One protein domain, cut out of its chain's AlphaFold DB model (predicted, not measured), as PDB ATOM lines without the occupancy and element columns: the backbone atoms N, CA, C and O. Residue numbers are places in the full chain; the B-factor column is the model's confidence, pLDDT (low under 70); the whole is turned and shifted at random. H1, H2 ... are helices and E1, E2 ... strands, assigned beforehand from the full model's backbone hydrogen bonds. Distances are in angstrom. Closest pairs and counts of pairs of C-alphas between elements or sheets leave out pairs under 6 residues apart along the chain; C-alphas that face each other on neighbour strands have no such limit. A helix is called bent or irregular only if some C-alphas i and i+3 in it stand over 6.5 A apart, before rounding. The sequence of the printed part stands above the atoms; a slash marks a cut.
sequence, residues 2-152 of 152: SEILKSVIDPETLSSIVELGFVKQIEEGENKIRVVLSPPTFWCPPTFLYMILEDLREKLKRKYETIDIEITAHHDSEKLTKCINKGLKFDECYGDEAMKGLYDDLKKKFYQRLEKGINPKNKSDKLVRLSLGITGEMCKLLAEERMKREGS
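What this domain is: This is residues 2 to 152 of the 152 residues of the protein "DUF59 domain-containing protein" of Sulfurisphaera ohwakuensis (UniProt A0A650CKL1). Helix H2 sits in the middle, between a small three-stranded sheet and helix H5, which lies on the side of H2 away from the sheet; H3 stands beside the edge strand E3, and H4 lies farther out. The long helix H6 runs along one side, apart from the other named elements, and residues 122 to 127 around its start stick out. The printed part has 151 residues with six named helices and three strands, in the order H1, E1, E2, H2, E3, H3, H4, H5, H6; it is mostly helix. The sheet is mixed, in the order E1, E2, E3. The whole is compact, with a radius of gyration of the C-alphas of 15.7 A and spans of 49 by 43 by 29 A.

Where its parts are: H1, residues 2 to 6, begins at C-alpha 2 at (46.058, 86.134, 109.757). Strands E1, residues 23 to 28, and E2, residues 32 to 37, precede H2, residues 46 to 60, 20.6 A long. E3, residues 66 to 71, is 16.7 A long, and H3 spans residues 77 to 86. H4, residues 90 to 97, is irregular: C-alphas 93 and 96 are 9.4 A apart. H5, residues 102 to 115, measures 20.2 A. H6, residues 126 to 150, measures 35.1 A, has a kink of 36 degrees near residue 133, and ends at C-alpha 150 at (31.185, 89.166, 124.291).

How they stand to each other: E1 and E2 form an antiparallel hairpin, with N 24 and O 36 within hydrogen-bond range at 2.9 A. E2 and E3 are parallel, with N 37 and O 70 at 2.8 A; with H2 between them they form a strand-helix-strand unit, two parallel neighbour strands joined through a helix, with a right-handed crossover. H2 is on the sheet but only grazes it, with residues 49 to 60. H3 is on the sheet and stands at the sheet's level, at a height of 2.6 A. H2 and H3 touch at C-alphas 53 and 84, 6.8 A apart, at a steep tilt of 38 degrees, the same way. H1 touches residues 56 to 60 of H2 alone, the closest C-alphas being those of Ile 4 and Lys 59, 6.6 A apart. H3 and H4 only just touch, with 3 pairs of C-alphas within 8 A, the closest being those of Cys 83 and Cys 93 at 5.7 A. H2 and H5 are close but not clearly touching, the C-alphas of Thr 47 and Tyr 103 being 6.6 A apart. Every O i to N i+4 pair is within hydrogen-bond range in H1, H2, H3 and H5, against 2 of 4 in H4 and 19 of 21 in H6.

The domain as a whole: The C-alphas of Glu 30 and Lys 126, the two farthest apart, are 50.2 A apart. The printed part has no cut, and the link from H1 to E1, residues 7 to 22, is long. The mean pLDDT of the printed part is 81.7; 28 residues are under 70, among them residues 117 to 137.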
ATOM      1  N   SER A   2      47.291  86.942 109.749       78.75
ATOM      2  CA  SER A   2      46.058  86.134 109.757       78.75
ATOM      3  C   SER A   2      46.265  84.681 109.313       78.75
ATOM      4  O   SER A   2      45.767  83.780 109.971       78.75
ATOM      5  N   GLU A   3      47.052  84.442 108.262       87.12
ATOM      6  CA  GLU A   3      47.331  83.087 107.765       87.12
ATOM      7  C   GLU A   3      48.153  82.236 108.748       87.12
ATOM      8  O   GLU A   3      47.890  81.045 108.892       87.12
ATOM      9  N   ILE A   4      49.092  82.842 109.495       92.50
ATOM     10  CA  ILE A   4      49.836  82.135 110.551       92.50
ATOM     11  C   ILE A   4      48.859  81.675 111.630       92.50
ATOM     12  O   ILE A   4      48.826  80.490 111.945       92.50
ATOM     13  N   LEU A   5      48.028  82.588 112.139       91.94
ATOM     14  CA  LEU A   5      47.058  82.288 113.195       91.94
ATOM     15  C   LEU A   5      46.025  81.252 112.749       91.94
ATOM     16  O   LEU A   5      45.740  80.317 113.489       91.94
ATOM     17  N   LYS A   6      45.513  81.366 111.517       92.00
ATOM     18  CA  LYS A   6      44.568  80.395 110.955       92.00
ATOM     19  C   LYS A   6      45.160  78.992 110.859       92.00
ATOM     20  O   LYS A   6      44.451  78.018 111.080       92.00
ATOM     21  N   SER A   7      46.454  78.891 110.559       91.50
ATOM     22  CA  SER A   7      47.142  77.604 110.443       91.50
ATOM     23  C   SER A   7      47.385  76.903 111.781       91.50
ATOM     24  O   SER A   7      47.815  75.750 111.771       91.50
ATOM     25  N   VAL A   8      47.219  77.587 112.919       93.19
ATOM     26  CA  VAL A   8      47.370  76.978 114.247       93.19
ATOM     27  C   VAL A   8      46.079  76.247 114.589       93.19
ATOM     28  O   VAL A   8      45.004  76.851 114.634       93.19
ATOM     29  N   ILE A   9      46.200  74.938 114.796       88.25
ATOM     30  CA  ILE A   9      45.070  74.023 114.949       88.25
ATOM     31  C   ILE A   9      45.004  73.522 116.386       88.25
ATOM     32  O   ILE A   9      46.006  73.066 116.938       88.25
ATOM     33  N   ASP A  10      43.809  73.571 116.963       87.44
ATOM     34  CA  ASP A  10      43.526  72.991 118.267       87.44
ATOM     35  C   ASP A  10      43.564  71.444 118.206       87.44
ATOM     36  O   ASP A  10      42.871  70.841 117.374       87.44
ATOM     37  N   PRO A  11      44.353  70.776 119.072       83.75
ATOM     38  CA  PRO A  11      44.494  69.324 119.062       83.75
ATOM     39  C   PRO A  11      43.229  68.524 119.359       83.75
ATOM     40  O   PRO A  11      43.141  67.359 118.951       83.75
ATOM     41  N   GLU A  12      42.268  69.115 120.068       80.69
ATOM     42  CA  GLU A  12      41.030  68.436 120.447       80.69
ATOM     43  C   GLU A  12      39.989  68.477 119.326       80.69
ATOM     44  O   GLU A  12      39.391  67.454 118.979       80.69
ATOM     45  N   THR A  13      39.779  69.653 118.742       79.12
ATOM     46  CA  THR A  13      38.706  69.920 117.777       79.12
ATOM     47  C   THR A  13      39.157  69.822 116.323       79.12
ATOM     48  O   THR A  13      38.307  69.787 115.430       79.12
ATOM     49  N   LEU A  14      40.471  69.790 116.067       82.81
ATOM     50  CA  LEU A  14      41.071  69.890 114.731       82.81
ATOM     51  C   LEU A  14      40.612  71.134 113.949       82.81
ATOM     52  O   LEU A  14      40.585  71.119 112.719       82.81
ATOM     53  N   SER A  15      40.228  72.195 114.661       84.25
ATOM     54  CA  SER A  15      39.771  73.464 114.086       84.25
ATOM     55  C   SER A  15      40.788  74.567 114.358       84.25
ATOM     56  O   SER A  15      41.628  74.450 115.255       84.25
ATOM     57  N   SER A  16      40.737  75.644 113.579       89.56
ATOM     58  CA  SER A  16      41.653  76.764 113.777       89.56
ATOM     59  C   SER A  16      41.366  77.508 115.082       89.56
ATOM     60  O   SER A  16      40.209  77.774 115.405       89.56
ATOM     61  N   ILE A  17      42.405  77.967 115.786       91.00
ATOM     62  CA  ILE A  17      42.235  78.834 116.969       91.00
ATOM     63  C   ILE A  17      41.508  80.151 116.652       91.00
ATOM     64  O   ILE A  17      40.917  80.766 117.540       91.00
ATOM     65  N   VAL A  18      41.542  80.588 115.388       90.81
ATOM     66  CA  VAL A  18      40.805  81.768 114.917       90.81
ATOM     67  C   VAL A  18      39.319  81.446 114.780       90.81
ATOM     68  O   VAL A  18      38.485  82.222 115.232       90.81
ATOM     69  N   GLU A  19      38.985  80.288 114.205       86.31
ATOM     70  CA  GLU A  19      37.597  79.822 114.057       86.31
ATOM     71  C   GLU A  19      36.939  79.551 115.411       86.31
ATOM     72  O   GLU A  19      35.744  79.774 115.576       86.31
ATOM     73  N   LEU A  20      37.730  79.107 116.386       86.06
ATOM     74  CA  LEU A  20      37.281  78.891 117.757       86.06
ATOM     75  C   LEU A  20      37.236  80.183 118.592       86.06
ATOM     76  O   LEU A  20      36.868  80.138 119.763       86.06
ATOM     77  N   GLY A  21      37.642  81.330 118.037       88.44
ATOM     78  CA  GLY A  21      37.590  82.615 118.736       88.44
ATOM     79  C   GLY A  21      38.564  82.747 119.912       88.44
ATOM     80  O   GLY A  21      38.310  83.534 120.827       88.44
ATOM     81  N   PHE A  22      39.672  81.995 119.908       91.19
ATOM     82  CA  PHE A  22      40.671  82.055 120.982       91.19
ATOM     83  C   PHE A  22      41.452  83.367 120.926       91.19
ATOM     84  O   PHE A  22      41.848  83.894 121.958       91.19
ATOM     85  N   VAL A  23      41.697  83.897 119.727       93.38
ATOM     86  CA  VAL A  23      42.468  85.130 119.546       93.38
ATOM     87  C   VAL A  23      41.602  86.339 119.894       93.38
ATOM     88  O   VAL A  23      40.581  86.566 119.249       93.38
ATOM     89  N   LYS A  24      42.010  87.120 120.901       93.25
ATOM     90  CA  LYS A  24      41.272  88.307 121.372       93.25
ATOM     91  C   LYS A  24      41.886  89.617 120.917       93.25
ATOM     92  O   LYS A  24      41.162  90.530 120.538       93.25
ATOM     93  N   GLN A  25      43.211  89.700 120.923       94.44
ATOM     94  CA  GLN A  25      43.925  90.912 120.538       94.44
ATOM     95  C   GLN A  25      45.247  90.558 119.874       94.44
ATOM     96  O   GLN A  25      45.896  89.571 120.226       94.44
ATOM     97  N   ILE A  26      45.627  91.372 118.892       95.75
ATOM     98  CA  ILE A  26      46.898  91.271 118.186       95.75
ATOM     99  C   ILE A  26      47.466  92.681 118.074       95.75
ATOM    100  O   ILE A  26      46.796  93.577 117.561       95.75
ATOM    101  N   GLU A  27      48.705  92.862 118.511       95.94
ATOM    102  CA  GLU A  27      49.463  94.098 118.326       95.94
ATOM    103  C   GLU A  27      50.720  93.762 117.522       95.94
ATOM    104  O   GLU A  27      51.638  93.107 118.019       95.94
ATOM    105  N   GLU A  28      50.746  94.168 116.253       95.38
ATOM    106  CA  GLU A  28      51.863  93.922 115.339       95.38
ATOM    107  C   GLU A  28      52.694  95.202 115.182       95.38
ATOM    108  O   GLU A  28      52.163  96.272 114.885       95.38
ATOM    109  N   GLY A  29      54.004  95.090 115.389       92.50
ATOM    110  CA  GLY A  29      54.991  96.116 115.060       92.50
ATOM    111  C   GLY A  29      55.965  95.623 113.990       92.50
ATOM    112  O   GLY A  29      55.814  94.531 113.451       92.50
ATOM    113  N   GLU A  30      57.000  96.415 113.711       89.06
ATOM    114  CA  GLU A  30      57.946  96.151 112.615       89.06
ATOM    115  C   GLU A  30      58.662  94.792 112.737       89.06
ATOM    116  O   GLU A  30      58.736  94.050 111.764       89.06
ATOM    117  N   ASN A  31      59.112  94.424 113.942       93.56
ATOM    118  CA  ASN A  31      59.761  93.131 114.206       93.56
ATOM    119  C   ASN A  31      59.340  92.504 115.546       93.56
ATOM    120  O   ASN A  31      60.052  91.710 116.168       93.56
ATOM    121  N   LYS A  32      58.168  92.919 116.028       96.31
ATOM    122  CA  LYS A  32      57.598  92.459 117.287       96.31
ATOM    123  C   LYS A  32      56.122  92.156 117.137       96.31
ATOM    124  O   LYS A  32      55.432  92.813 116.360       96.31
ATOM    125  N   ILE A  33      55.641  91.210 117.923       97.12
ATOM    126  CA  ILE A  33      54.222  90.905 118.010       97.12
ATOM    127  C   ILE A  33      53.809  90.581 119.437       97.12
ATOM    128  O   ILE A  33      54.526  89.876 120.149       97.12
ATOM    129  N   ARG A  34      52.618  91.052 119.805       97.06
ATOM    130  CA  ARG A  34      51.870  90.589 120.965       97.06
ATOM    131  C   ARG A  34      50.566  89.926 120.534       97.06
ATOM    132  O   ARG A  34      49.827  90.487 119.726       97.06
ATOM    133  N   VAL A  35      50.291  88.736 121.059       97.00
ATOM    134  CA  VAL A  35      49.048  87.989 120.812       97.00
ATOM    135  C   VAL A  35      48.399  87.644 122.143       97.00
ATOM    136  O   VAL A  35      49.005  86.960 122.962       97.00
ATOM    137  N   VAL A  36      47.153  88.071 122.333       96.62
ATOM    138  CA  VAL A  36      46.346  87.712 123.503       96.62
ATOM    139  C   VAL A  36      45.392  86.590 123.116       96.62
ATOM    140  O   VAL A  36      44.545  86.751 122.229       96.62
ATOM    141  N   LEU A  37      45.527  85.453 123.790       94.25
ATOM    142  CA  LEU A  37      44.657  84.294 123.660       94.25
ATOM    143  C   LEU A  37      43.754  84.165 124.890       94.25
ATOM    144  O   LEU A  37      44.194  84.301 126.028       94.25
ATOM    145  N   SER A  38      42.489  83.844 124.658       91.00
ATOM    146  CA  SER A  38      41.527  83.440 125.677       91.00
ATOM    147  C   SER A  38      40.918  82.110 125.245       91.00
ATOM    148  O   SER A  38      39.979  82.110 124.444       91.00
ATOM    149  N   PRO A  39      41.412  80.979 125.771       84.94
ATOM    150  CA  PRO A  39      40.770  79.688 125.592       84.94
ATOM    151  C   PRO A  39      39.286  79.732 126.015       84.94
ATOM    152  O   PRO A  39      38.875  80.584 126.815       84.94
ATOM    153  N   PRO A  40      38.454  78.819 125.495       74.06
ATOM    154  CA  PRO A  40      37.009  78.863 125.675       74.06
ATOM    155  C   PRO A  40      36.606  78.359 127.060       74.06
ATOM    156  O   PRO A  40      35.518  78.675 127.536       74.06
ATOM    157  N   THR A  41      37.486  77.607 127.727       69.62
ATOM    158  CA  THR A  41      37.249  77.039 129.051       69.62
ATOM    159  C   THR A  41      38.405  77.356 129.996       69.62
ATOM    160  O   THR A  41      39.577  77.285 129.631       69.62
ATOM    161  N   PHE A  42      38.064  77.686 131.243       71.56
ATOM    162  CA  PHE A  42      39.041  78.013 132.289       71.56
ATOM    163  C   PHE A  42      39.877  76.800 132.742       71.56
ATOM    164  O   PHE A  42      41.007  76.955 133.202       71.56
ATOM    165  N   TRP A  43      39.321  75.595 132.580       67.88
ATOM    166  CA  TRP A  43      39.885  74.313 133.020       67.88
ATOM    167  C   TRP A  43      40.316  73.417 131.849       67.88
ATOM    168  O   TRP A  43      40.303  72.191 131.968       67.88
ATOM    169  N   CYS A  44      40.641  74.000 130.694       77.38
ATOM    170  CA  CYS A  44      41.210  73.238 129.584       77.38
ATOM    171  C   CYS A  44      42.476  72.497 130.061       77.38
ATOM    172  O   CYS A  44      43.247  73.060 130.841       77.38
ATOM    173  N   PRO A  45      42.727  71.245 129.639       82.81
ATOM    174  CA  PRO A  45      43.966  70.576 130.001       82.81
ATOM    175  C   PRO A  45      45.176  71.401 129.521       82.81
ATOM    176  O   PRO A  45      45.293  71.662 128.316       82.81
ATOM    177  N   PRO A  46      46.108  71.781 130.417       86.12
ATOM    178  CA  PRO A  46      47.224  72.655 130.058       86.12
ATOM    179  C   PRO A  46      48.104  72.043 128.968       86.12
ATOM    180  O   PRO A  46      48.661  72.764 128.152       86.12
ATOM    181  N   THR A  47      48.168  70.714 128.903       86.62
ATOM    182  CA  THR A  47      48.865  69.935 127.877       86.62
ATOM    183  C   THR A  47      48.438  70.311 126.455       86.62
ATOM    184  O   THR A  47      49.292  70.534 125.601       86.62
ATOM    185  N   PHE A  48      47.132  70.406 126.177       87.75
ATOM    186  CA  PHE A  48      46.646  70.707 124.826       87.75
ATOM    187  C   PHE A  48      46.809  72.181 124.483       87.75
ATOM    188  O   PHE A  48      47.271  72.511 123.391       87.75
ATOM    189  N   LEU A  49      46.523  73.062 125.443       90.25
ATOM    190  CA  LEU A  49      46.768  74.486 125.277       90.25
ATOM    191  C   LEU A  49      48.257  74.767 125.027       90.25
ATOM    192  O   LEU A  49      48.591  75.562 124.155       90.25
ATOM    193  N   TYR A  50      49.170  74.067 125.703       92.69
ATOM    194  CA  TYR A  50      50.605  74.239 125.475       92.69
ATOM    195  C   TYR A  50      51.042  73.809 124.070       92.69
ATOM    196  O   TYR A  50      51.865  74.492 123.467       92.69
ATOM    197  N   MET A  51      50.451  72.752 123.497       92.62
ATOM    198  CA  MET A  51      50.723  72.363 122.102       92.62
ATOM    199  C   MET A  51      50.342  73.472 121.116       92.62
ATOM    200  O   MET A  51      51.096  73.743 120.181       92.62
ATOM    201  N   ILE A  52      49.202  74.134 121.343       93.31
ATOM    202  CA  ILE A  52      48.758  75.294 120.554       93.31
ATOM    203  C   ILE A  52      49.758  76.443 120.687       93.31
ATOM    204  O   ILE A  52      50.152  77.050 119.689       93.31
ATOM    205  N   LEU A  53      50.171  76.745 121.919       95.19
ATOM    206  CA  LEU A  53      51.094  77.835 122.224       95.19
ATOM    207  C   LEU A  53      52.475  77.609 121.596       95.19
ATOM    208  O   LEU A  53      53.036  78.538 121.013       95.19
ATOM    209  N   GLU A  54      53.007  76.385 121.671       95.19
ATOM    210  CA  GLU A  54      54.263  76.010 121.018       95.19
ATOM    211  C   GLU A  54      54.170  76.167 119.499       95.19
ATOM    212  O   GLU A  54      55.030  76.817 118.906       95.19
ATOM    213  N   ASP A  55      53.123  75.623 118.865       94.88
ATOM    214  CA  ASP A  55      52.937  75.727 117.411       94.88
ATOM    215  C   ASP A  55      52.807  77.190 116.958       94.88
ATOM    216  O   ASP A  55      53.449  77.614 115.991       94.88
ATOM    217  N   LEU A  56      52.043  77.998 117.702       95.94
ATOM    218  CA  LEU A  56      51.917  79.431 117.453       95.94
ATOM    219  C   LEU A  56      53.274  80.135 117.548       95.94
ATOM    220  O   LEU A  56      53.661  80.853 116.621       95.94
ATOM    221  N   ARG A  57      54.013  79.929 118.643       95.94
ATOM    222  CA  ARG A  57      55.311  80.577 118.857       95.94
ATOM    223  C   ARG A  57      56.314  80.187 117.774       95.94
ATOM    224  O   ARG A  57      56.989  81.066 117.245       95.94
ATOM    225  N   GLU A  58      56.395  78.911 117.407       95.19
ATOM    226  CA  GLU A  58      57.312  78.433 116.364       95.19
ATOM    227  C   GLU A  58      57.006  79.032 114.987       95.19
ATOM    228  O   GLU A  58      57.923  79.370 114.235       95.19
ATOM    229  N   LYS A  59      55.729  79.227 114.651       95.44
ATOM    230  CA  LYS A  59      55.348  79.892 113.399       95.44
ATOM    231  C   LYS A  59      55.627  81.393 113.432       95.44
ATOM    232  O   LYS A  59      56.105  81.934 112.435       95.44
ATOM    233  N   LEU A  60      55.377  82.061 114.559       95.38
ATOM    234  CA  LEU A  60      55.656  83.492 114.722       95.38
ATOM    235  C   LEU A  60      57.160  83.800 114.678       95.38
ATOM    236  O   LEU A  60      57.549  84.781 114.047       95.38
ATOM    237  N   LYS A  61      58.012  82.934 115.244       95.19
ATOM    238  CA  LYS A  61      59.486  83.074 115.223       95.19
ATOM    239  C   LYS A  61      60.082  83.172 113.820       95.19
ATOM    240  O   LYS A  61      61.181  83.682 113.657       95.19
ATOM    241  N   ARG A  62      59.368  82.700 112.796       94.06
ATOM    242  CA  ARG A  62      59.810  82.798 111.396       94.06
ATOM    243  C   ARG A  62      59.693  84.210 110.824       94.06
ATOM    244  O   ARG A  62      60.261  84.466 109.768       94.06
ATOM    245  N   LYS A  63      58.913  85.085 111.466       94.12
ATOM    246  CA  LYS A  63      58.625  86.440 110.983       94.12
ATOM    247  C   LYS A  63      59.005  87.539 111.983       94.12
ATOM    248  O   LYS A  63      59.297  88.640 111.537       94.12
ATOM    249  N   TYR A  64      58.991  87.264 113.287       95.81
ATOM    250  CA  TYR A  64      59.244  88.266 114.328       95.81
ATOM    251  C   TYR A  64      60.399  87.853 115.231       95.81
ATOM    252  O   TYR A  64      60.472  86.698 115.656       95.81
ATOM    253  N   GLU A  65      61.241  88.817 115.591       95.06
ATOM    254  CA  GLU A  65      62.291  88.636 116.598       95.06
ATOM    255  C   GLU A  65      61.734  88.650 118.024       95.06
ATOM    256  O   GLU A  65      62.129  87.835 118.858       95.06
ATOM    257  N   THR A  66      60.802  89.561 118.312       96.25
ATOM    258  CA  THR A  66      60.198  89.689 119.646       96.25
ATOM    259  C   THR A  66      58.759  89.189 119.631       96.25
ATOM    260  O   THR A  66      57.919  89.707 118.899       96.25
ATOM    261  N   ILE A  67      58.461  88.187 120.455       97.38
ATOM    262  CA  ILE A  67      57.139  87.554 120.518       97.38
ATOM    263  C   ILE A  67      56.680  87.515 121.966       97.38
ATOM    264  O   ILE A  67      57.320  86.855 122.790       97.38
ATOM    265  N   ASP A  68      55.554  88.171 122.218       97.50
ATOM    266  CA  ASP A  68      54.820  88.151 123.475       97.50
ATOM    267  C   ASP A  68      53.474  87.440 123.267       97.50
ATOM    268  O   ASP A  68      52.665  87.829 122.424       97.50
ATOM    269  N   ILE A  69      53.250  86.345 123.983       97.44
ATOM    270  CA  ILE A  69      51.980  85.612 123.957       97.44
ATOM    271  C   ILE A  69      51.386  85.658 125.354       97.44
ATOM    272  O   ILE A  69      51.980  85.128 126.291       97.44
ATOM    273  N   GLU A  70      50.209  86.252 125.482       96.94
ATOM    274  CA  GLU A  70      49.473  86.350 126.736       96.94
ATOM    275  C   GLU A  70      48.285  85.393 126.721       96.94
ATOM    276  O   GLU A  70      47.514  85.355 125.761       96.94
ATOM    277  N   ILE A  71      48.128  84.619 127.793       94.94
ATOM    278  CA  ILE A  71      46.972  83.752 128.000       94.94
ATOM    279  C   ILE A  71      46.090  84.392 129.061       94.94
ATOM    280  O   ILE A  71      46.546  84.716 130.152       94.94
ATOM    281  N   THR A  72      44.806  84.516 128.759       90.88
ATOM    282  CA  THR A  72      43.777  85.037 129.662       90.88
ATOM    283  C   THR A  72      42.683  83.992 129.871       90.88
ATOM    284  O   THR A  72      42.553  83.050 129.094       90.88
ATOM    285  N   ALA A  73      41.896  84.138 130.941       83.56
ATOM    286  CA  ALA A  73      40.751  83.270 131.245       83.56
ATOM    287  C   ALA A  73      41.062  81.756 131.331       83.56
ATOM    288  O   ALA A  73      40.226  80.930 130.970       83.56
ATOM    289  N   HIS A  74      42.234  81.401 131.864       87.25
ATOM    290  CA  HIS A  74      42.645  80.033 132.190       87.25
ATOM    291  C   HIS A  74      43.209  79.985 133.616       87.25
ATOM    292  O   HIS A  74      43.819  80.964 134.040       87.25
ATOM    293  N   HIS A  75      43.039  78.877 134.343       84.19
ATOM    294  CA  HIS A  75      43.525  78.777 135.730       84.19
ATOM    295  C   HIS A  75      45.052  78.909 135.841       84.19
ATOM    296  O   HIS A  75      45.549  79.580 136.738       84.19
ATOM    297  N   ASP A  76      45.774  78.358 134.865       88.94
ATOM    298  CA  ASP A  76      47.234  78.452 134.747       88.94
ATOM    299  C   ASP A  76      47.707  79.573 133.799       88.94
ATOM    300  O   ASP A  76      48.790  79.485 133.217       88.94
ATOM    301  N   SER A  77      46.908  80.625 133.584       91.56
ATOM    302  CA  SER A  77      47.229  81.713 132.641       91.56
ATOM    303  C   SER A  77      48.631  82.304 132.842       91.56
ATOM    304  O   SER A  77      49.400  82.404 131.883       91.56
ATOM    305  N   GLU A  78      48.993  82.647 134.079       91.62
ATOM    306  CA  GLU A  78      50.296  83.236 134.416       91.62
ATOM    307  C   GLU A  78      51.455  82.267 134.152       91.62
ATOM    308  O   GLU A  78      52.465  82.639 133.543       91.62
ATOM    309  N   LYS A  79      51.301  81.005 134.576       94.25
ATOM    310  CA  LYS A  79      52.310  79.950 134.406       94.25
ATOM    311  C   LYS A  79      52.553  79.691 132.920       94.25
ATOM    312  O   LYS A  79      53.694  79.783 132.464       94.25
ATOM    313  N   LEU A  80      51.485  79.474 132.151       94.00
ATOM    314  CA  LEU A  80      51.531  79.264 130.703       94.00
ATOM    315  C   LEU A  80      52.195  80.440 129.983       94.00
ATOM    316  O   LEU A  80      53.127  80.225 129.206       94.00
ATOM    317  N   THR A  81      51.766  81.669 130.287       95.94
ATOM    318  CA  THR A  81      52.294  82.911 129.692       95.94
ATOM    319  C   THR A  81      53.795  83.029 129.942       95.94
ATOM    320  O   THR A  81      54.583  83.256 129.021       95.94
ATOM    321  N   LYS A  82      54.237  82.805 131.182       96.00
ATOM    322  CA  LYS A  82      55.657  82.853 131.538       96.00
ATOM    323  C   LYS A  82      56.468  81.776 130.817       96.00
ATOM    324  O   LYS A  82      57.554  82.071 130.316       96.00
ATOM    325  N   CYS A  83      55.975  80.542 130.780       95.88
ATOM    326  CA  CYS A  83      56.698  79.424 130.184       95.88
ATOM    327  C   CYS A  83      56.869  79.579 128.672       95.88
ATOM    328  O   CYS A  83      57.993  79.461 128.172       95.88
ATOM    329  N   ILE A  84      55.793  79.919 127.953       96.75
ATOM    330  CA  ILE A  84      55.857  80.041 126.497       96.75
ATOM    331  C   ILE A  84      56.743  81.216 126.072       96.75
ATOM    332  O   ILE A  84      57.555  81.067 125.157       96.75
ATOM    333  N   ASN A  85      56.680  82.356 126.770       96.56
ATOM    334  CA  ASN A  85      57.514  83.515 126.440       96.56
ATOM    335  C   ASN A  85      59.000  83.280 126.732       96.56
ATOM    336  O   ASN A  85      59.854  83.810 126.018       96.56
ATOM    337  N   LYS A  86      59.320  82.411 127.697       95.56
ATOM    338  CA  LYS A  86      60.685  81.917 127.930       95.56
ATOM    339  C   LYS A  86      61.126  80.829 126.947       95.56
ATOM    340  O   LYS A  86      62.307  80.504 126.910       95.56
ATOM    341  N   GLY A  87      60.212  80.285 126.139       93.06
ATOM    342  CA  GLY A  87      60.499  79.191 125.212       93.06
ATOM    343  C   GLY A  87      60.826  77.867 125.904       93.06
ATOM    344  O   GLY A  87      61.561  77.068 125.331       93.06
ATOM    345  N   LEU A  88      60.311  77.657 127.118       94.19
ATOM    346  CA  LEU A  88      60.470  76.400 127.852       94.19
ATOM    347  C   LEU A  88      59.639  75.293 127.197       94.19
ATOM    348  O   LEU A  88      58.584  75.563 126.615       94.19
ATOM    349  N   LYS A  89      60.067  74.041 127.332       90.88
ATOM    350  CA  LYS A  89      59.231  72.880 127.004       90.88
ATOM    351  C   LYS A  89      58.152  72.674 128.066       90.88
ATOM    352  O   LYS A  89      58.280  73.147 129.195       90.88
ATOM    353  N   PHE A  90      57.109  71.916 127.726       89.94
ATOM    354  CA  PHE A  90      56.031  71.587 128.666       89.94
ATOM    355  C   PHE A  90      56.555  70.951 129.966       89.94
ATOM    356  O   PHE A  90      56.224  71.417 131.054       89.94
ATOM    357  N   ASP A  91      57.442  69.959 129.851       88.75
ATOM    358  CA  ASP A  91      58.028  69.270 131.007       88.75
ATOM    359  C   ASP A  91      58.875  70.208 131.885       88.75
ATOM    360  O   ASP A  91      58.916  70.054 133.100       88.75
ATOM    361  N   GLU A  92      59.520  71.221 131.297       89.62
ATOM    362  CA  GLU A  92      60.263  72.241 132.052       89.62
ATOM    363  C   GLU A  92      59.324  73.243 132.741       89.62
ATOM    364  O   GLU A  92      59.677  73.825 133.766       89.62
ATOM    365  N   CYS A  93      58.133  73.462 132.180       91.50
ATOM    366  CA  CYS A  93      57.128  74.368 132.724       91.50
ATOM    367  C   CYS A  93      56.366  73.768 133.915       91.50
ATOM    368  O   CYS A  93      56.097  74.469 134.893       91.50
ATOM    369  N   TYR A  94      56.010  72.484 133.822       87.06
ATOM    370  CA  TYR A  94      55.179  71.785 134.806       87.06
ATOM    371  C   TYR A  94      55.984  70.864 135.734       87.06
ATOM    372  O   TYR A  94      55.490  70.506 136.799       87.06
ATOM    373  N   GLY A  95      57.233  70.528 135.395       86.75
ATOM    374  CA  GLY A  95      58.120  69.748 136.259       86.75
ATOM    375  C   GLY A  95      57.486  68.425 136.684       86.75
ATOM    376  O   GLY A  95      57.050  67.643 135.843       86.75
ATOM    377  N   ASP A  96      57.391  68.203 137.995       79.81
ATOM    378  CA  ASP A  96      56.809  66.987 138.577       79.81
ATOM    379  C   ASP A  96      55.284  66.877 138.383       79.81
ATOM    380  O   ASP A  96      54.723  65.789 138.514       79.81
ATOM    381  N   GLU A  97      54.598  67.976 138.049       77.88
ATOM    382  CA  GLU A  97      53.175  67.952 137.678       77.88
ATOM    383  C   GLU A  97      52.974  67.305 136.294       77.88
ATOM    384  O   GLU A  97      51.885  66.811 135.983       77.88
ATOM    385  N   ALA A  98      54.017  67.285 135.454       79.81
ATOM    386  CA  ALA A  98      53.976  66.634 134.155       79.81
ATOM    387  C   ALA A  98      54.249  65.130 134.284       79.81
ATOM    388  O   ALA A  98      55.271  64.682 134.805       79.81
ATOM    389  N   MET A  99      53.365  64.319 133.701       79.75
ATOM    390  CA  MET A  99      53.674  62.910 133.478       79.75
ATOM    391  C   MET A  99      54.712  62.798 132.356       79.75
ATOM    392  O   MET A  99      54.397  62.998 131.181       79.75
ATOM    393  N   LYS A 100      55.952  62.467 132.724       77.88
ATOM    394  CA  LYS A 100      57.091  62.393 131.798       77.88
ATOM    395  C   LYS A 100      56.776  61.552 130.555       77.88
ATOM    396  O   LYS A 100      56.371  60.396 130.667       77.88
ATOM    397  N   GLY A 101      56.990  62.131 129.372       79.06
ATOM    398  CA  GLY A 101      56.767  61.480 128.072       79.06
ATOM    399  C   GLY A 101      55.316  61.486 127.574       79.06
ATOM    400  O   GLY A 101      55.094  61.328 126.375       79.06
ATOM    401  N   LEU A 102      54.327  61.756 128.438       85.00
ATOM    402  CA  LEU A 102      52.922  61.835 128.024       85.00
ATOM    403  C   LEU A 102      52.694  62.967 127.014       85.00
ATOM    404  O   LEU A 102      51.937  62.794 126.059       85.00
ATOM    405  N   TYR A 103      53.350  64.115 127.215       87.12
ATOM    406  CA  TYR A 103      53.247  65.264 126.315       87.12
ATOM    407  C   TYR A 103      53.684  64.906 124.888       87.12
ATOM    408  O   TYR A 103      52.919  65.090 123.939       87.12
ATOM    409  N   ASP A 104      54.877  64.326 124.743       85.94
ATOM    410  CA  ASP A 104      55.431  63.930 123.447       85.94
ATOM    411  C   ASP A 104      54.582  62.847 122.766       85.94
ATOM    412  O   ASP A 104      54.305  62.926 121.562       85.94
ATOM    413  N   ASP A 105      54.092  61.870 123.532       86.81
ATOM    414  CA  ASP A 105      53.205  60.821 123.027       86.81
ATOM    415  C   ASP A 105      51.878  61.384 122.503       86.81
ATOM    416  O   ASP A 105      51.385  60.970 121.444       86.81
ATOM    417  N   LEU A 106      51.284  62.338 123.224       86.62
ATOM    418  CA  LEU A 106      50.060  63.016 122.799       86.62
ATOM    419  C   LEU A 106      50.304  63.870 121.554       86.62
ATOM    420  O   LEU A 106      49.528  63.780 120.598       86.62
ATOM    421  N   LYS A 107      51.406  64.623 121.521       85.75
ATOM    422  CA  LYS A 107      51.804  65.445 120.373       85.75
ATOM    423  C   LYS A 107      51.989  64.585 119.122       85.75
ATOM    424  O   LYS A 107      51.446  64.900 118.062       85.75
ATOM    425  N   LYS A 108      52.650  63.431 119.245       85.94
ATOM    426  CA  LYS A 108      52.799  62.455 118.152       85.94
ATOM    427  C   LYS A 108      51.450  61.932 117.657       85.94
ATOM    428  O   LYS A 108      51.217  61.883 116.449       85.94
ATOM    429  N   LYS A 109      50.544  61.558 118.566       84.31
ATOM    430  CA  LYS A 109      49.188  61.101 118.203       84.31
ATOM    431  C   LYS A 109      48.380  62.191 117.497       84.31
ATOM    432  O   LYS A 109      47.607  61.871 116.594       84.31
ATOM    433  N   PHE A 110      48.545  63.449 117.895       82.38
ATOM    434  CA  PHE A 110      47.897  64.588 117.252       82.38
ATOM    435  C   PHE A 110      48.362  64.765 115.802       82.38
ATOM    436  O   PHE A 110      47.528  64.735 114.897       82.38
ATOM    437  N   TYR A 111      49.671  64.841 115.545       79.38
ATOM    438  CA  TYR A 111      50.172  64.993 114.173       79.38
ATOM    439  C   TYR A 111      49.796  63.810 113.274       79.38
ATOM    440  O   TYR A 111      49.364  64.015 112.144       79.38
ATOM    441  N   GLN A 112      49.810  62.582 113.801       81.19
ATOM    442  CA  GLN A 112      49.310  61.415 113.065       81.19
ATOM    443  C   GLN A 112      47.827  61.533 112.679       81.19
ATOM    444  O   GLN A 112      47.410  60.973 111.664       81.19
ATOM    445  N   ARG A 113      47.000  62.200 113.492       75.94
ATOM    446  CA  ARG A 113      45.585  62.448 113.172       75.94
ATOM    447  C   ARG A 113      45.426  63.523 112.106       75.94
ATOM    448  O   ARG A 113      44.602  63.325 111.212       75.94
ATOM    449  N   LEU A 114      46.213  64.597 112.189       73.62
ATOM    450  CA  LEU A 114      46.247  65.659 111.183       73.62
ATOM    451  C   LEU A 114      46.638  65.109 109.807       73.62
ATOM    452  O   LEU A 114      45.904  65.310 108.844       73.62
ATOM    453  N   GLU A 115      47.736  64.352 109.723       73.00
ATOM    454  CA  GLU A 115      48.236  63.766 108.468       73.00
ATOM    455  C   GLU A 115      47.230  62.817 107.817       73.00
ATOM    456  O   GLU A 115      47.067  62.796 106.599       73.00
ATOM    457  N   LYS A 116      46.525  62.029 108.632       70.50
ATOM    458  CA  LYS A 116      45.527  61.072 108.143       70.50
ATOM    459  C   LYS A 116      44.182  61.724 107.809       70.50
ATOM    460  O   LYS A 116      43.260  61.004 107.429       70.50
ATOM    461  N   GLY A 117      44.028  63.038 108.009       60.88
ATOM    462  CA  GLY A 117      42.754  63.739 107.833       60.88
ATOM    463  C   GLY A 117      41.621  63.120 108.656       60.88
ATOM    464  O   GLY A 117      40.462  63.151 108.234       60.88
ATOM    465  N   ILE A 118      41.939  62.492 109.799       55.81
ATOM    466  CA  ILE A 118      40.945  61.797 110.623       55.81
ATOM    467  C   ILE A 118      40.105  62.859 111.315       55.81
ATOM    468  O   ILE A 118      40.389  63.277 112.434       55.81
ATOM    469  N   ASN A 119      39.030  63.261 110.647       52.22
ATOM    470  CA  ASN A 119      37.957  63.994 111.282       52.22
ATOM    471  C   ASN A 119      37.292  63.047 112.301       52.22
ATOM    472  O   ASN A 119      36.838  61.966 111.900       52.22
ATOM    473  N   PRO A 120      37.201  63.395 113.598       50.00
ATOM    474  CA  PRO A 120      36.510  62.573 114.594       50.00
ATOM    475  C   PRO A 120      35.062  62.235 114.195       50.00
ATOM    476  O   PRO A 120      34.538  61.208 114.627       50.00
ATOM    477  N   LYS A 121      34.449  63.007 113.284       44.72
ATOM    478  CA  LYS A 121      33.137  62.716 112.685       44.72
ATOM    479  C   LYS A 121      33.088  61.442 111.819       44.72
ATOM    480  O   LYS A 121      32.009  60.873 111.678       44.72
ATOM    481  N   ASN A 122      34.224  60.962 111.298       45.94
ATOM    482  CA  ASN A 122      34.306  59.860 110.323       45.94
ATOM    483  C   ASN A 122      34.775  58.513 110.904       45.94
ATOM    484  O   ASN A 122      34.936  57.551 110.151       45.94
ATOM    485  N   LYS A 123      34.996  58.388 112.221       49.41
ATOM    486  CA  LYS A 123      35.282  57.069 112.815       49.41
ATOM    487  C   LYS A 123      34.015  56.203 112.839       49.41
ATOM    488  O   LYS A 123      32.988  56.619 113.364       49.41
ATOM    489  N   SER A 124      34.113  54.983 112.313       46.91
ATOM    490  CA  SER A 124      33.037  53.979 112.269       46.91
ATOM    491  C   SER A 124      32.637  53.426 113.645       46.91
ATOM    492  O   SER A 124      31.595  52.790 113.771       46.91
ATOM    493  N   ASP A 125      33.436  53.692 114.681       50.78
ATOM    494  CA  ASP A 125      33.235  53.155 116.022       50.78
ATOM    495  C   ASP A 125      32.450  54.133 116.919       50.78
ATOM    496  O   ASP A 125      32.936  55.205 117.302       50.78
ATOM    497  N   LYS A 126      31.196  53.773 117.220       51.94
ATOM    498  CA  LYS A 126      30.182  54.631 117.860       51.94
ATOM    499  C   LYS A 126      30.618  55.124 119.245       51.94
ATOM    500  O   LYS A 126      30.403  56.289 119.568       51.94
ATOM    501  N   LEU A 127      31.275  54.275 120.037       47.34
ATOM    502  CA  LEU A 127      31.708  54.605 121.404       47.34
ATOM    503  C   LEU A 127      32.886  55.594 121.418       47.34
ATOM    504  O   LEU A 127      32.955  56.505 122.246       47.34
ATOM    505  N   VAL A 128      33.797  55.443 120.455       50.16
ATOM    506  CA  VAL A 128      34.944  56.339 120.260       50.16
ATOM    507  C   VAL A 128      34.485  57.694 119.713       50.16
ATOM    508  O   VAL A 128      35.041  58.720 120.096       50.16
ATOM    509  N   ARG A 129      33.441  57.721 118.869       45.81
ATOM    510  CA  ARG A 129      32.787  58.964 118.422       45.81
ATOM    511  C   ARG A 129      32.135  59.731 119.566       45.81
ATOM    512  O   ARG A 129      32.304  60.939 119.629       45.81
ATOM    513  N   LEU A 130      31.417  59.049 120.457       47.38
ATOM    514  CA  LEU A 130      30.772  59.693 121.604       47.38
ATOM    515  C   LEU A 130      31.806  60.229 122.605       47.38
ATOM    516  O   LEU A 130      31.750  61.396 122.961       47.38
ATOM    517  N   SER A 131      32.795  59.430 123.006       49.03
ATOM    518  CA  SER A 131      33.789  59.851 124.013       49.03
ATOM    519  C   SER A 131      34.729  60.971 123.550       49.03
ATOM    520  O   SER A 131      34.975  61.897 124.314       49.03
ATOM    521  N   LEU A 132      35.231  60.927 122.307       48.25
ATOM    522  CA  LEU A 132      36.068  62.002 121.744       48.25
ATOM    523  C   LEU A 132      35.244  63.191 121.230       48.25
ATOM    524  O   LEU A 132      35.769  64.295 121.123       48.25
ATOM    525  N   GLY A 133      33.972  62.964 120.885       51.59
ATOM    526  CA  GLY A 133      33.039  64.009 120.479       51.59
ATOM    527  C   GLY A 133      32.659  64.915 121.642       51.59
ATOM    528  O   GLY A 133      32.656  66.124 121.470       51.59
ATOM    529  N   ILE A 134      32.440  64.364 122.840       55.31
ATOM    530  CA  ILE A 134      31.947  65.137 123.990       55.31
ATOM    531  C   ILE A 134      32.913  66.255 124.411       55.31
ATOM    532  O   ILE A 134      32.461  67.373 124.637       55.31
ATOM    533  N   THR A 135      34.226  66.012 124.491       57.62
ATOM    534  CA  THR A 135      35.180  67.056 124.917       57.62
ATOM    535  C   THR A 135      35.373  68.142 123.859       57.62
ATOM    536  O   THR A 135      35.288  69.326 124.182       57.62
ATOM    537  N   GLY A 136      35.534  67.764 122.586       60.84
ATOM    538  CA  GLY A 136      35.680  68.727 121.488       60.84
ATOM    539  C   GLY A 136      34.394  69.510 121.185       60.84
ATOM    540  O   GLY A 136      34.445  70.720 120.968       60.84
ATOM    541  N   GLU A 137      33.226  68.858 121.211       66.81
ATOM    542  CA  GLU A 137      31.927  69.532 121.057       66.81
ATOM    543  C   GLU A 137      31.650  70.467 122.232       66.81
ATOM    544  O   GLU A 137      31.178  71.578 122.009       66.81
ATOM    545  N   MET A 138      32.010  70.084 123.459       71.12
ATOM    546  CA  MET A 138      31.923  70.977 124.615       71.12
ATOM    547  C   MET A 138      32.823  72.206 124.444       71.12
ATOM    548  O   MET A 138      32.367  73.324 124.673       71.12
ATOM    549  N   CYS A 139      34.070  72.026 123.992       63.16
ATOM    550  CA  CYS A 139      34.994  73.129 123.713       63.16
ATOM    551  C   CYS A 139      34.402  74.106 122.681       63.16
ATOM    552  O   CYS A 139      34.379  75.319 122.903       63.16
ATOM    553  N   LYS A 140      33.824  73.572 121.598       67.44
ATOM    554  CA  LYS A 140      33.176  74.365 120.549       67.44
ATOM    555  C   LYS A 140      31.913  75.083 121.033       67.44
ATOM    556  O   LYS A 140      31.761  76.272 120.774       67.44
ATOM    557  N   LEU A 141      31.027  74.397 121.754       75.38
ATOM    558  CA  LEU A 141      29.797  74.984 122.297       75.38
ATOM    559  C   LEU A 141      30.100  76.122 123.279       75.38
ATOM    560  O   LEU A 141      29.442  77.161 123.247       75.38
ATOM    561  N   LEU A 142      31.114  75.950 124.130       74.44
ATOM    562  CA  LEU A 142      31.548  76.983 125.070       74.44
ATOM    563  C   LEU A 142      32.180  78.177 124.345       74.44
ATOM    564  O   LEU A 142      31.905  79.318 124.716       74.44
ATOM    565  N   ALA A 143      32.961  77.932 123.288       71.81
ATOM    566  CA  ALA A 143      33.482  78.988 122.424       71.81
ATOM    567  C   ALA A 143      32.347  79.797 121.772       71.81
ATOM    568  O   ALA A 143      32.325  81.022 121.881       71.81
ATOM    569  N   GLU A 144      31.368  79.120 121.165       76.62
ATOM    570  CA  GLU A 144      30.209  79.750 120.517       76.62
ATOM    571  C   GLU A 144      29.382  80.593 121.500       76.62
ATOM    572  O   GLU A 144      29.028  81.734 121.200       76.62
ATOM    573  N   GLU A 145      29.087  80.061 122.687       76.69
ATOM    574  CA  GLU A 145      28.325  80.776 123.715       76.69
ATOM    575  C   GLU A 145      29.085  81.999 124.245       76.69
ATOM    576  O   GLU A 145      28.504  83.068 124.439       76.69
ATOM    577  N   ARG A 146      30.404  81.884 124.429       72.25
ATOM    578  CA  ARG A 146      31.234  83.008 124.865       72.25
ATOM    579  C   ARG A 146      31.310  84.105 123.804       72.25
ATOM    580  O   ARG A 146      31.174  85.277 124.145       72.25
ATOM    581  N   MET A 147      31.448  83.738 122.530       71.94
ATOM    582  CA  MET A 147      31.417  84.692 121.417       71.94
ATOM    583  C   MET A 147      30.083  85.446 121.341       71.94
ATOM    584  O   MET A 147      30.086  86.646 121.082       71.94
ATOM    585  N   LYS A 148      28.948  84.784 121.621       73.62
ATOM    586  CA  LYS A 148      27.635  85.451 121.694       73.62
ATOM    587  C   LYS A 148      27.554  86.477 122.826       73.62
ATOM    588  O   LYS A 148      26.967  87.533 122.631       73.62
ATOM    589  N   ARG A 149      28.129  86.173 123.995       71.50
ATOM    590  CA  ARG A 149      28.085  87.053 125.179       71.50
ATOM    591  C   ARG A 149      29.041  88.241 125.106       71.50
ATOM    592  O   ARG A 149      28.725  89.278 125.665       71.50
ATOM    593  N   GLU A 150      30.195  88.087 124.460       65.00
ATOM    594  CA  GLU A 150      31.185  89.166 124.291       65.00
ATOM    595  C   GLU A 150      30.870  90.086 123.092       65.00
ATOM    596  O   GLU A 150      31.467  91.153 122.970       65.00
ATOM    597  N   GLY A 151      29.959  89.673 122.200       52.88
ATOM    598  CA  GLY A 151      29.527  90.424 121.014       52.88
ATOM    599  C   GLY A 151      28.155  91.112 121.121       52.88
ATOM    600  O   GLY A 151      27.650  91.566 120.095       52.88
ATOM    601  N   SER A 152      27.541  91.156 122.311       42.81
ATOM    602  CA  SER A 152      26.354  91.974 122.653       42.81
ATOM    603  C   SER A 152      26.732  93.080 123.626       42.81
ATOM    604  O   SER A 152      26.043  94.122 123.597       42.81
TER     605      SER A 152